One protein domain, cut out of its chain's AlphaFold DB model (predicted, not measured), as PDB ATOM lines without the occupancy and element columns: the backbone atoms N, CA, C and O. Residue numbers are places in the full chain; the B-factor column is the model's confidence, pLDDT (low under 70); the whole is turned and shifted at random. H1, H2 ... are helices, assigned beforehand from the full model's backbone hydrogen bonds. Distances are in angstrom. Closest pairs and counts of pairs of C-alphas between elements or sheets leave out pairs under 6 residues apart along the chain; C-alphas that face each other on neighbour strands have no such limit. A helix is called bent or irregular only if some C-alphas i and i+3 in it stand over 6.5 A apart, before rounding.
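This is residues 109 to 155 and 177 to 213 of the 222 residues of an uncharacterized protein of Nannochloropsis salina CCMP1776 (UniProt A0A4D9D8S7). One long helix, H4, makes a straight beam; the short helix H1 packs on its last part, H2 crosses close by it at a steep angle, and H3 runs on from H2 as an arm away from the beam. Residues 133 to 155, of which 133 to 138 belong to H2 and 140 to 151 to H3, and residues 177 to 188 of H4 stick out as two separate arms. The printed part has 84 residues, with four named helices in the order H1, H2, H3, H4 and no named strand; the class is all helix. The whole is extended, with a radius of gyration of the C-alphas of 18.4 A, and spans 65 by 26 by 21 A, much of that length made by the arms.

H4, residues 177 to 211, touches H1, residues 109 to 119, with residues 197 to 208 alone; the closest C-alphas are those of Ala 111 and Leu 207, 5.5 A apart. They run opposite ways at a shallow tilt of 34.9 degrees, only just short of steep. H2, residues 121 to 138, is close to H4 but not clearly touching it; the closest C-alphas, those of Arg 125 and Glu 193, are 7.4 A apart. These two run opposite ways at a steep tilt of 64 degrees. H1 and H2 only just touch, with 3 pairs of C-alphas within 8 A, and touch only at the corner by their tight link. H2 takes part with residues 123 to 124 alone, and the closest C-alphas, those of Pro 117 and Phe 124, are 5.3 A apart. The lines of H1 and H2 are about perpendicular, at 81 degrees. H3, residues 140 to 151, and H2 meet only through their tight link. H3 is apart from H1 and from H4. In H2, H3 and H4 every O i to N i+4 pair is within hydrogen-bond range; in H1 it is 5 of 7.

H4 is 50.9 A from first to last C-alpha, from C-alpha 177 at (104.520, 115.854, 130.581) to C-alpha 211 at (132.586, 112.571, 172.898). H2 is 25.8 A long, H3 15.9 A and H1 15.2 A. H1 begins with C-alpha 109 at (136.919, 111.201, 163.899). H1 is neither bent nor irregular, but only just: C-alphas 114 and 117 are 6.3 A apart.

The two C-alphas farthest apart are those of Ser 154 and Pro 213, 65.6 A. Without the stretches that stand free, the body has 49 residues and spans 37 by 17 by 14 A. Residues 156 to 176 are not printed, and C-alphas 155 and 177 are 22.6 A apart across this cut, on the link from H3 to H4. The mean pLDDT of the printed part is 88.7, and no printed residue is under 70.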
ATOM      1  N   VAL A 109     136.659 111.217 165.356       85.31
ATOM      2  CA  VAL A 109     136.919 111.201 163.899       85.31
ATOM      3  C   VAL A 109     135.655 110.839 163.107       85.31
ATOM      4  O   VAL A 109     135.366 111.444 162.077       85.31
ATOM      5  N   LEU A 110     134.849 109.904 163.622       85.12
ATOM      6  CA  LEU A 110     133.561 109.536 163.030       85.12
ATOM      7  C   LEU A 110     132.574 110.707 163.029       85.12
ATOM      8  O   LEU A 110     131.915 110.951 162.021       85.12
ATOM      9  N   ALA A 111     132.500 111.464 164.129       83.88
ATOM     10  CA  ALA A 111     131.650 112.647 164.204       83.88
ATOM     11  C   ALA A 111     132.073 113.708 163.174       83.88
ATOM     12  O   ALA A 111     131.218 114.303 162.523       83.88
ATOM     13  N   GLN A 112     133.379 113.906 162.971       84.62
ATOM     14  CA  GLN A 112     133.904 114.841 161.969       84.62
ATOM     15  C   GLN A 112     133.593 114.391 160.535       84.62
ATOM     16  O   GLN A 112     133.178 115.210 159.715       84.62
ATOM     17  N   LEU A 113     133.705 113.089 160.244       85.56
ATOM     18  CA  LEU A 113     133.343 112.525 158.940       85.56
ATOM     19  C   LEU A 113     131.855 112.694 158.617       85.56
ATOM     20  O   LEU A 113     131.515 112.961 157.467       85.56
ATOM     21  N   VAL A 114     130.970 112.575 159.612       86.69
ATOM     22  CA  VAL A 114     129.529 112.844 159.447       86.69
ATOM     23  C   VAL A 114     129.248 114.350 159.365       86.69
ATOM     24  O   VAL A 114     128.372 114.771 158.615       86.69
ATOM     25  N   SER A 115     130.012 115.179 160.079       84.50
ATOM     26  CA  SER A 115     129.852 116.641 160.077       84.50
ATOM     27  C   SER A 115     130.200 117.269 158.724       84.50
ATOM     28  O   SER A 115     129.495 118.169 158.266       84.50
ATOM     29  N   TRP A 116     131.254 116.776 158.069       85.88
ATOM     30  CA  TRP A 116     131.772 117.311 156.806       85.88
ATOM     31  C   TRP A 116     130.727 117.415 155.676       85.88
ATOM     32  O   TRP A 116     130.554 118.508 155.126       85.88
ATOM     33  N   PRO A 117     129.968 116.351 155.328       84.88
ATOM     34  CA  PRO A 117     128.925 116.456 154.311       84.88
ATOM     35  C   PRO A 117     127.781 117.386 154.739       84.88
ATOM     36  O   PRO A 117     127.163 118.027 153.887       84.88
ATOM     37  N   LEU A 118     127.495 117.498 156.039       84.56
ATOM     38  CA  LEU A 118     126.430 118.366 156.547       84.56
ATOM     39  C   LEU A 118     126.812 119.853 156.506       84.56
ATOM     40  O   LEU A 118     125.926 120.696 156.358       84.56
ATOM     41  N   ASP A 119     128.100 120.188 156.610       83.44
ATOM     42  CA  ASP A 119     128.596 121.568 156.509       83.44
ATOM     43  C   ASP A 119     128.510 122.107 155.071       83.44
ATOM     44  O   ASP A 119     128.239 123.290 154.847       83.44
ATOM     45  N   HIS A 120     128.659 121.233 154.075       85.38
ATOM     46  CA  HIS A 120     128.659 121.603 152.664       85.38
ATOM     47  C   HIS A 120     127.425 121.075 151.924       85.38
ATOM     48  O   HIS A 120     127.499 120.128 151.136       85.38
ATOM     49  N   ALA A 121     126.291 121.764 152.092       80.00
ATOM     50  CA  ALA A 121     124.996 121.384 151.513       80.00
ATOM     51  C   ALA A 121     125.039 121.058 150.003       80.00
ATOM     52  O   ALA A 121     124.408 120.097 149.559       80.00
ATOM     53  N   LEU A 122     125.801 121.824 149.210       83.44
ATOM     54  CA  LEU A 122     125.958 121.578 147.771       83.44
ATOM     55  C   LEU A 122     126.733 120.290 147.475       83.44
ATOM     56  O   LEU A 122     126.322 119.520 146.612       83.44
ATOM     57  N   THR A 123     127.815 120.020 148.208       83.94
ATOM     58  CA  THR A 123     128.609 118.796 148.006       83.94
ATOM     59  C   THR A 123     127.800 117.553 148.356       83.94
ATOM     60  O   THR A 123     127.799 116.592 147.593       83.94
ATOM     61  N   PHE A 124     127.015 117.610 149.434       86.81
ATOM     62  CA  PHE A 124     126.111 116.534 149.819       86.81
ATOM     63  C   PHE A 124     125.048 116.261 148.752       86.81
ATOM     64  O   PHE A 124     124.794 115.108 148.417       86.81
ATOM     65  N   ARG A 125     124.470 117.316 148.161       87.50
ATOM     66  CA  ARG A 125     123.530 117.179 147.037       87.50
ATOM     67  C   ARG A 125     124.170 116.483 145.845       87.50
ATOM     68  O   ARG A 125     123.578 115.558 145.301       87.50
ATOM     69  N   CYS A 126     125.374 116.901 145.460       89.12
ATOM     70  CA  CYS A 126     126.102 116.278 144.357       89.12
ATOM     71  C   CYS A 126     126.434 114.810 144.650       89.12
ATOM     72  O   CYS A 126     126.275 113.974 143.768       89.12
ATOM     73  N   LEU A 127     126.834 114.482 145.882       88.62
ATOM     74  CA  LEU A 127     127.114 113.107 146.302       88.62
ATOM     75  C   LEU A 127     125.859 112.228 146.286       88.62
ATOM     76  O   LEU A 127     125.920 111.106 145.791       88.62
ATOM     77  N   LEU A 128     124.718 112.733 146.765       89.06
ATOM     78  CA  LEU A 128     123.446 112.009 146.699       89.06
ATOM     79  C   LEU A 128     122.947 111.826 145.262       89.06
ATOM     80  O   LEU A 128     122.427 110.769 144.918       89.06
ATOM     81  N   LEU A 129     123.107 112.834 144.401       89.44
ATOM     82  CA  LEU A 129     122.779 112.691 142.983       89.44
ATOM     83  C   LEU A 129     123.702 111.673 142.312       89.44
ATOM     84  O   LEU A 129     123.226 110.820 141.569       89.44
ATOM     85  N   ALA A 130     125.001 111.719 142.601       90.25
ATOM     86  CA  ALA A 130     125.966 110.764 142.076       90.25
ATOM     87  C   ALA A 130     125.658 109.336 142.544       90.25
ATOM     88  O   ALA A 130     125.695 108.418 141.729       90.25
ATOM     89  N   SER A 131     125.290 109.138 143.814       90.00
ATOM     90  CA  SER A 131     124.910 107.821 144.330       90.00
ATOM     91  C   SER A 131     123.601 107.318 143.721       90.00
ATOM     92  O   SER A 131     123.500 106.134 143.393       90.00
ATOM     93  N   PHE A 132     122.626 108.200 143.487       89.06
ATOM     94  CA  PHE A 132     121.384 107.859 142.797       89.06
ATOM     95  C   PHE A 132     121.633 107.471 141.335       89.06
ATOM     96  O   PHE A 132     121.139 106.441 140.876       89.06
ATOM     97  N   VAL A 133     122.454 108.242 140.615       89.62
ATOM     98  CA  VAL A 133     122.850 107.941 139.231       89.62
ATOM     99  C   VAL A 133     123.626 106.628 139.177       89.62
ATOM    100  O   VAL A 133     123.288 105.756 138.382       89.62
ATOM    101  N   PHE A 134     124.603 106.433 140.060       92.50
ATOM    102  CA  PHE A 134     125.379 105.198 140.133       92.50
ATOM    103  C   PHE A 134     124.488 103.983 140.415       92.50
ATOM    104  O   PHE A 134     124.568 102.978 139.713       92.50
ATOM    105  N   SER A 135     123.564 104.106 141.371       89.19
ATOM    106  CA  SER A 135     122.572 103.065 141.652       89.19
ATOM    107  C   SER A 135     121.715 102.789 140.417       89.19
ATOM    108  O   SER A 135     121.544 101.635 140.036       89.19
ATOM    109  N   SER A 136     121.236 103.830 139.728       86.12
ATOM    110  CA  SER A 136     120.430 103.666 138.516       86.12
ATOM    111  C   SER A 136     121.168 102.891 137.422       86.12
ATOM    112  O   SER A 136     120.548 102.043 136.790       86.12
ATOM    113  N   VAL A 137     122.485 103.099 137.273       90.19
ATOM    114  CA  VAL A 137     123.349 102.367 136.331       90.19
ATOM    115  C   VAL A 137     123.448 100.887 136.709       90.19
ATOM    116  O   VAL A 137     123.288 100.023 135.848       90.19
ATOM    117  N   LEU A 138     123.649 100.575 137.993       90.94
ATOM    118  CA  LEU A 138     123.700  99.186 138.467       90.94
ATOM    119  C   LEU A 138     122.363  98.457 138.278       90.94
ATOM    120  O   LEU A 138     122.336  97.273 137.940       90.94
ATOM    121  N   PHE A 139     121.247  99.167 138.444       90.25
ATOM    122  CA  PHE A 139     119.906  98.603 138.302       90.25
ATOM    123  C   PHE A 139     119.360  98.624 136.864       90.25
ATOM    124  O   PHE A 139     118.227  98.187 136.661       90.25
ATOM    125  N   VAL A 140     120.133  99.042 135.849       90.38
ATOM    126  CA  VAL A 140     119.668  99.059 134.441       90.38
ATOM    127  C   VAL A 140     119.206  97.678 133.974       90.38
ATOM    128  O   VAL A 140     118.162  97.569 133.336       90.38
ATOM    129  N   GLN A 141     119.954  96.620 134.299       86.75
ATOM    130  CA  GLN A 141     119.649  95.249 133.866       86.75
ATOM    131  C   GLN A 141     118.337  94.700 134.460       86.75
ATOM    132  O   GLN A 141     117.469  94.274 133.699       86.75
ATOM    133  N   PRO A 142     118.107  94.722 135.787       89.19
ATOM    134  CA  PRO A 142     116.822  94.277 136.326       89.19
ATOM    135  C   PRO A 142     115.664  95.191 135.902       89.19
ATOM    136  O   PRO A 142     114.560  94.700 135.656       89.19
ATOM    137  N   LEU A 143     115.902  96.502 135.761       86.88
ATOM    138  CA  LEU A 143     114.887  97.434 135.265       86.88
ATOM    139  C   LEU A 143     114.492  97.130 133.821       86.88
ATOM    140  O   LEU A 143     113.305  97.170 133.516       86.88
ATOM    141  N   SER A 144     115.436  96.794 132.941       89.81
ATOM    142  CA  SER A 144     115.125  96.486 131.542       89.81
ATOM    143  C   SER A 144     114.248  95.238 131.425       89.81
ATOM    144  O   SER A 144     113.246  95.260 130.710       89.81
ATOM    145  N   ILE A 145     114.539  94.191 132.203       91.50
ATOM    146  CA  ILE A 145     113.717  92.974 132.272       91.50
ATOM    147  C   ILE A 145     112.307  93.306 132.774       91.50
ATOM    148  O   ILE A 145     111.317  92.843 132.203       91.50
ATOM    149  N   LEU A 146     112.198  94.131 133.819       90.50
ATOM    150  CA  LEU A 146     110.911  94.554 134.368       90.50
ATOM    151  C   LEU A 146     110.112  95.374 133.349       90.50
ATOM    152  O   LEU A 146     108.930  95.107 133.150       90.50
ATOM    153  N   VAL A 147     110.757  96.315 132.657       90.31
ATOM    154  CA  VAL A 147     110.136  97.133 131.606       90.31
ATOM    155  C   VAL A 147     109.629  96.254 130.467       90.31
ATOM    156  O   VAL A 147     108.477  96.400 130.065       90.31
ATOM    157  N   ILE A 148     110.426  95.293 129.991       92.31
ATOM    158  CA  ILE A 148     110.006  94.350 128.944       92.31
ATOM    159  C   ILE A 148     108.813  93.516 129.416       92.31
ATOM    160  O   ILE A 148     107.849  93.353 128.671       92.31
ATOM    161  N   ARG A 149     108.829  93.020 130.657       91.62
ATOM    162  CA  ARG A 149     107.716  92.249 131.231       91.62
ATOM    163  C   ARG A 149     106.435  93.075 131.360       91.62
ATOM    164  O   ARG A 149     105.351  92.560 131.108       91.62
ATOM    165  N   VAL A 150     106.542  94.353 131.721       90.38
ATOM    166  CA  VAL A 150     105.395  95.274 131.779       90.38
ATOM    167  C   VAL A 150     104.867  95.560 130.376       90.38
ATOM    168  O   VAL A 150     103.665  95.432 130.146       90.38
ATOM    169  N   LEU A 151     105.751  95.867 129.425       89.31
ATOM    170  CA  LEU A 151     105.388  96.126 128.030       89.31
ATOM    171  C   LEU A 151     104.789  94.896 127.340       89.31
ATOM    172  O   LEU A 151     103.960  95.048 126.455       89.31
ATOM    173  N   THR A 152     105.171  93.682 127.734       92.75
ATOM    174  CA  THR A 152     104.596  92.436 127.195       92.75
ATOM    175  C   THR A 152     103.366  91.957 127.970       92.75
ATOM    176  O   THR A 152     102.716  90.997 127.561       92.75
ATOM    177  N   SER A 153     102.999  92.624 129.070       93.69
ATOM    178  CA  SER A 153     101.855  92.218 129.887       93.69
ATOM    179  C   SER A 153     100.521  92.532 129.203       93.69
ATOM    180  O   SER A 153     100.328  93.594 128.606       93.69
ATOM    181  N   SER A 154      99.547  91.631 129.345       89.75
ATOM    182  CA  SER A 154      98.199  91.814 128.790       89.75
ATOM    183  C   SER A 154      97.456  93.008 129.405       89.75
ATOM    184  O   SER A 154      96.665  93.664 128.727       89.75
ATOM    185  N   LEU A 155      97.737  93.332 130.672       87.94
ATOM    186  CA  LEU A 155      97.142  94.471 131.377       87.94
ATOM    187  C   LEU A 155      97.544  95.811 130.754       87.94
ATOM    188  O   LEU A 155      96.704  96.703 130.635       87.94
ATOM    189  N   MET A 177     104.414 117.127 129.859       89.62
ATOM    190  CA  MET A 177     104.520 115.854 130.581       89.62
ATOM    191  C   MET A 177     105.933 115.633 131.137       89.62
ATOM    192  O   MET A 177     106.081 115.381 132.330       89.62
ATOM    193  N   TYR A 178     106.980 115.788 130.318       90.94
ATOM    194  CA  TYR A 178     108.363 115.627 130.774       90.94
ATOM    195  C   TYR A 178     108.743 116.638 131.851       90.94
ATOM    196  O   TYR A 178     109.374 116.270 132.842       90.94
ATOM    197  N   LYS A 179     108.322 117.899 131.703       94.06
ATOM    198  CA  LYS A 179     108.547 118.929 132.720       94.06
ATOM    199  C   LYS A 179     107.862 118.566 134.036       94.06
ATOM    200  O   LYS A 179     108.485 118.690 135.087       94.06
ATOM    201  N   TYR A 180     106.616 118.100 133.985       94.38
ATOM    202  CA  TYR A 180     105.865 117.708 135.174       94.38
ATOM    203  C   TYR A 180     106.497 116.500 135.874       94.38
ATOM    204  O   TYR A 180     106.729 116.542 137.080       94.38
ATOM    205  N   VAL A 181     106.860 115.460 135.116       93.50
ATOM    206  CA  VAL A 181     107.573 114.288 135.648       93.50
ATOM    207  C   VAL A 181     108.907 114.706 136.268       93.50
ATOM    208  O   VAL A 181     109.216 114.289 137.381       93.50
ATOM    209  N   GLY A 182     109.669 115.582 135.607       93.12
ATOM    210  CA  GLY A 182     110.924 116.116 136.135       93.12
ATOM    211  C   GLY A 182     110.740 116.903 137.435       93.12
ATOM    212  O   GLY A 182     111.479 116.685 138.391       93.12
ATOM    213  N   GLN A 183     109.727 117.771 137.516       94.38
ATOM    214  CA  GLN A 183     109.396 118.515 138.738       94.38
ATOM    215  C   GLN A 183     108.985 117.589 139.884       94.38
ATOM    216  O   GLN A 183     109.394 117.789 141.027       94.38
ATOM    217  N   LEU A 184     108.197 116.563 139.576       93.81
ATOM    218  CA  LEU A 184     107.739 115.579 140.543       93.81
ATOM    219  C   LEU A 184     108.926 114.770 141.086       93.81
ATOM    220  O   LEU A 184     109.124 114.736 142.299       93.81
ATOM    221  N   LEU A 185     109.778 114.229 140.210       91.12
ATOM    222  CA  LEU A 185     111.019 113.543 140.593       91.12
ATOM    223  C   LEU A 185     111.940 114.441 141.428       91.12
ATOM    224  O   LEU A 185     112.449 114.006 142.458       91.12
ATOM    225  N   TRP A 186     112.099 115.706 141.035       92.12
ATOM    226  CA  TRP A 186     112.889 116.680 141.785       92.12
ATOM    227  C   TRP A 186     112.327 116.925 143.189       92.12
ATOM    228  O   TRP A 186     113.074 116.951 144.164       92.12
ATOM    229  N   SER A 187     111.004 117.041 143.325       92.31
ATOM    230  CA  SER A 187     110.359 117.214 144.630       92.31
ATOM    231  C   SER A 187     110.549 115.999 145.547       92.31
ATOM    232  O   SER A 187     110.806 116.165 146.739       92.31
ATOM    233  N   TYR A 188     110.490 114.781 144.997       91.25
ATOM    234  CA  TYR A 188     110.779 113.559 145.748       91.25
ATOM    235  C   TYR A 188     112.247 113.479 146.156       91.25
ATOM    236  O   TYR A 188     112.533 113.133 147.299       91.25
ATOM    237  N   PHE A 189     113.165 113.858 145.264       90.88
ATOM    238  CA  PHE A 189     114.588 113.927 145.578       90.88
ATOM    239  C   PHE A 189     114.866 114.898 146.732       90.88
ATOM    240  O   PHE A 189     115.528 114.522 147.693       90.88
ATOM    241  N   LEU A 190     114.296 116.108 146.698       89.38
ATOM    242  CA  LEU A 190     114.458 117.087 147.780       89.38
ATOM    243  C   LEU A 190     113.894 116.587 149.119       89.38
ATOM    244  O   LEU A 190     114.476 116.852 150.171       89.38
ATOM    245  N   ARG A 191     112.780 115.845 149.102       90.88
ATOM    246  CA  ARG A 191     112.231 115.212 150.315       90.88
ATOM    247  C   ARG A 191     113.154 114.124 150.857       90.88
ATOM    248  O   ARG A 191     113.384 114.079 152.061       90.88
ATOM    249  N   ALA A 192     113.691 113.279 149.981       89.19
ATOM    250  CA  ALA A 192     114.645 112.244 150.363       89.19
ATOM    251  C   ALA A 192     115.940 112.857 150.924       89.19
ATOM    252  O   ALA A 192     116.417 112.422 151.967       89.19
ATOM    253  N   GLU A 193     116.464 113.912 150.292       89.69
ATOM    254  CA  GLU A 193     117.604 114.688 150.792       89.69
ATOM    255  C   GLU A 193     117.335 115.217 152.207       89.69
ATOM    256  O   GLU A 193     118.188 115.076 153.083       89.69
ATOM    257  N   GLY A 194     116.152 115.794 152.437       88.56
ATOM    258  CA  GLY A 194     115.732 116.269 153.755       88.56
ATOM    259  C   GLY A 194     115.738 115.155 154.801       88.56
ATOM    260  O   GLY A 194     116.385 115.301 155.832       88.56
ATOM    261  N   ALA A 195     115.103 114.020 154.501       89.81
ATOM    262  CA  ALA A 195     115.038 112.880 155.416       89.81
ATOM    263  C   ALA A 195     116.431 112.325 155.762       89.81
ATOM    264  O   ALA A 195     116.730 112.089 156.929       89.81
ATOM    265  N   VAL A 196     117.312 112.169 154.767       89.81
ATOM    266  CA  VAL A 196     118.684 111.685 154.992       89.81
ATOM    267  C   VAL A 196     119.497 112.693 155.809       89.81
ATOM    268  O   VAL A 196     120.282 112.308 156.669       89.81
ATOM    269  N   ARG A 197     119.317 114.000 155.591       88.75
ATOM    270  CA  ARG A 197     119.989 115.011 156.421       88.75
ATOM    271  C   ARG A 197     119.522 114.992 157.862       88.75
ATOM    272  O   ARG A 197     120.346 115.194 158.746       88.75
ATOM    273  N   GLU A 198     118.234 114.779 158.100       89.88
ATOM    274  CA  GLU A 198     117.705 114.694 159.458       89.88
ATOM    275  C   GLU A 198     118.273 113.487 160.205       89.88
ATOM    276  O   GLU A 198     118.729 113.651 161.334       89.88
ATOM    277  N   THR A 199     118.349 112.319 159.560       89.50
ATOM    278  CA  THR A 199     118.941 111.123 160.177       89.50
ATOM    279  C   THR A 199     120.443 111.274 160.412       89.50
ATOM    280  O   THR A 199     120.940 110.884 161.469       89.50
ATOM    281  N   LEU A 200     121.185 111.886 159.479       89.75
ATOM    282  CA  LEU A 200     122.605 112.177 159.697       89.75
ATOM    283  C   LEU A 200     122.821 113.226 160.795       89.75
ATOM    284  O   LEU A 200     123.783 113.107 161.547       89.75
ATOM    285  N   ALA A 201     121.957 114.238 160.906       89.56
ATOM    286  CA  ALA A 201     122.051 115.248 161.960       89.56
ATOM    287  C   ALA A 201     121.807 114.636 163.347       89.56
ATOM    288  O   ALA A 201     122.492 114.995 164.303       89.56
ATOM    289  N   GLU A 202     120.875 113.689 163.447       90.81
ATOM    290  CA  GLU A 202     120.618 112.930 164.673       90.81
ATOM    291  C   GLU A 202     121.809 112.029 165.040       90.81
ATOM    292  O   GLU A 202     122.301 112.059 166.173       90.81
ATOM    293  N   ALA A 203     122.364 111.310 164.061       89.06
ATOM    294  CA  ALA A 203     123.578 110.522 164.255       89.06
ATOM    295  C   ALA A 203     124.777 111.392 164.681       89.06
ATOM    296  O   ALA A 203     125.525 111.016 165.584       89.06
ATOM    297  N   GLU A 204     124.942 112.573 164.077       90.12
ATOM    298  CA  GLU A 204     125.967 113.549 164.456       90.12
ATOM    299  C   GLU A 204     125.794 113.991 165.914       90.12
ATOM    300  O   GLU A 204     126.772 113.975 166.663       90.12
ATOM    301  N   SER A 205     124.573 114.346 166.340       88.81
ATOM    302  CA  SER A 205     124.319 114.741 167.733       88.81
ATOM    303  C   SER A 205     124.705 113.647 168.720       88.81
ATOM    304  O   SER A 205     125.414 113.947 169.674       88.81
ATOM    305  N   ILE A 206     124.342 112.389 168.457       88.69
ATOM    306  CA  ILE A 206     124.667 111.263 169.342       88.69
ATOM    307  C   ILE A 206     126.186 111.051 169.423       88.69
ATOM    308  O   ILE A 206     126.738 110.832 170.502       88.69
ATOM    309  N   LEU A 207     126.884 111.111 168.283       88.12
ATOM    310  CA  LEU A 207     128.334 110.912 168.230       88.12
ATOM    311  C   LEU A 207     129.106 112.037 168.925       88.12
ATOM    312  O   LEU A 207     130.096 111.766 169.606       88.12
ATOM    313  N   LEU A 208     128.667 113.283 168.752       86.62
ATOM    314  CA  LEU A 208     129.263 114.436 169.418       86.62
ATOM    315  C   LEU A 208     128.955 114.426 170.918       86.62
ATOM    316  O   LEU A 208     129.864 114.619 171.719       86.62
ATOM    317  N   GLU A 209     127.717 114.127 171.312       86.50
ATOM    318  CA  GLU A 209     127.310 114.065 172.716       86.50
ATOM    319  C   GLU A 209     128.136 113.038 173.490       86.50
ATOM    320  O   GLU A 209     128.667 113.345 174.553       86.50
ATOM    321  N   ARG A 210     128.365 111.847 172.928       84.69
ATOM    322  CA  ARG A 210     129.230 110.834 173.554       84.69
ATOM    323  C   ARG A 210     130.662 111.320 173.776       84.69
ATOM    324  O   ARG A 210     131.260 110.964 174.786       84.69
ATOM    325  N   ALA A 211     131.195 112.129 172.865       82.81
ATOM    326  CA  ALA A 211     132.586 112.571 172.898       82.81
ATOM    327  C   ALA A 211     132.831 113.804 173.793       82.81
ATOM    328  O   ALA A 211     133.967 114.053 174.191       82.81
ATOM    329  N   LEU A 212     131.790 114.568 174.141       82.88
ATOM    330  CA  LEU A 212     131.932 115.773 174.964       82.88
ATOM    331  C   LEU A 212     132.332 115.451 176.417       82.88
ATOM    332  O   LEU A 212     131.649 114.658 177.064       82.88
ATOM    333  N   PRO A 213     133.371 116.079 176.987       79.94
ATOM    334  CA  PRO A 213     133.682 115.927 178.407       79.94
ATOM    335  C   PRO A 213     132.710 116.737 179.285       79.94
ATOM    336  O   PRO A 213     132.282 117.824 178.901       79.94
TER     337      PRO A 213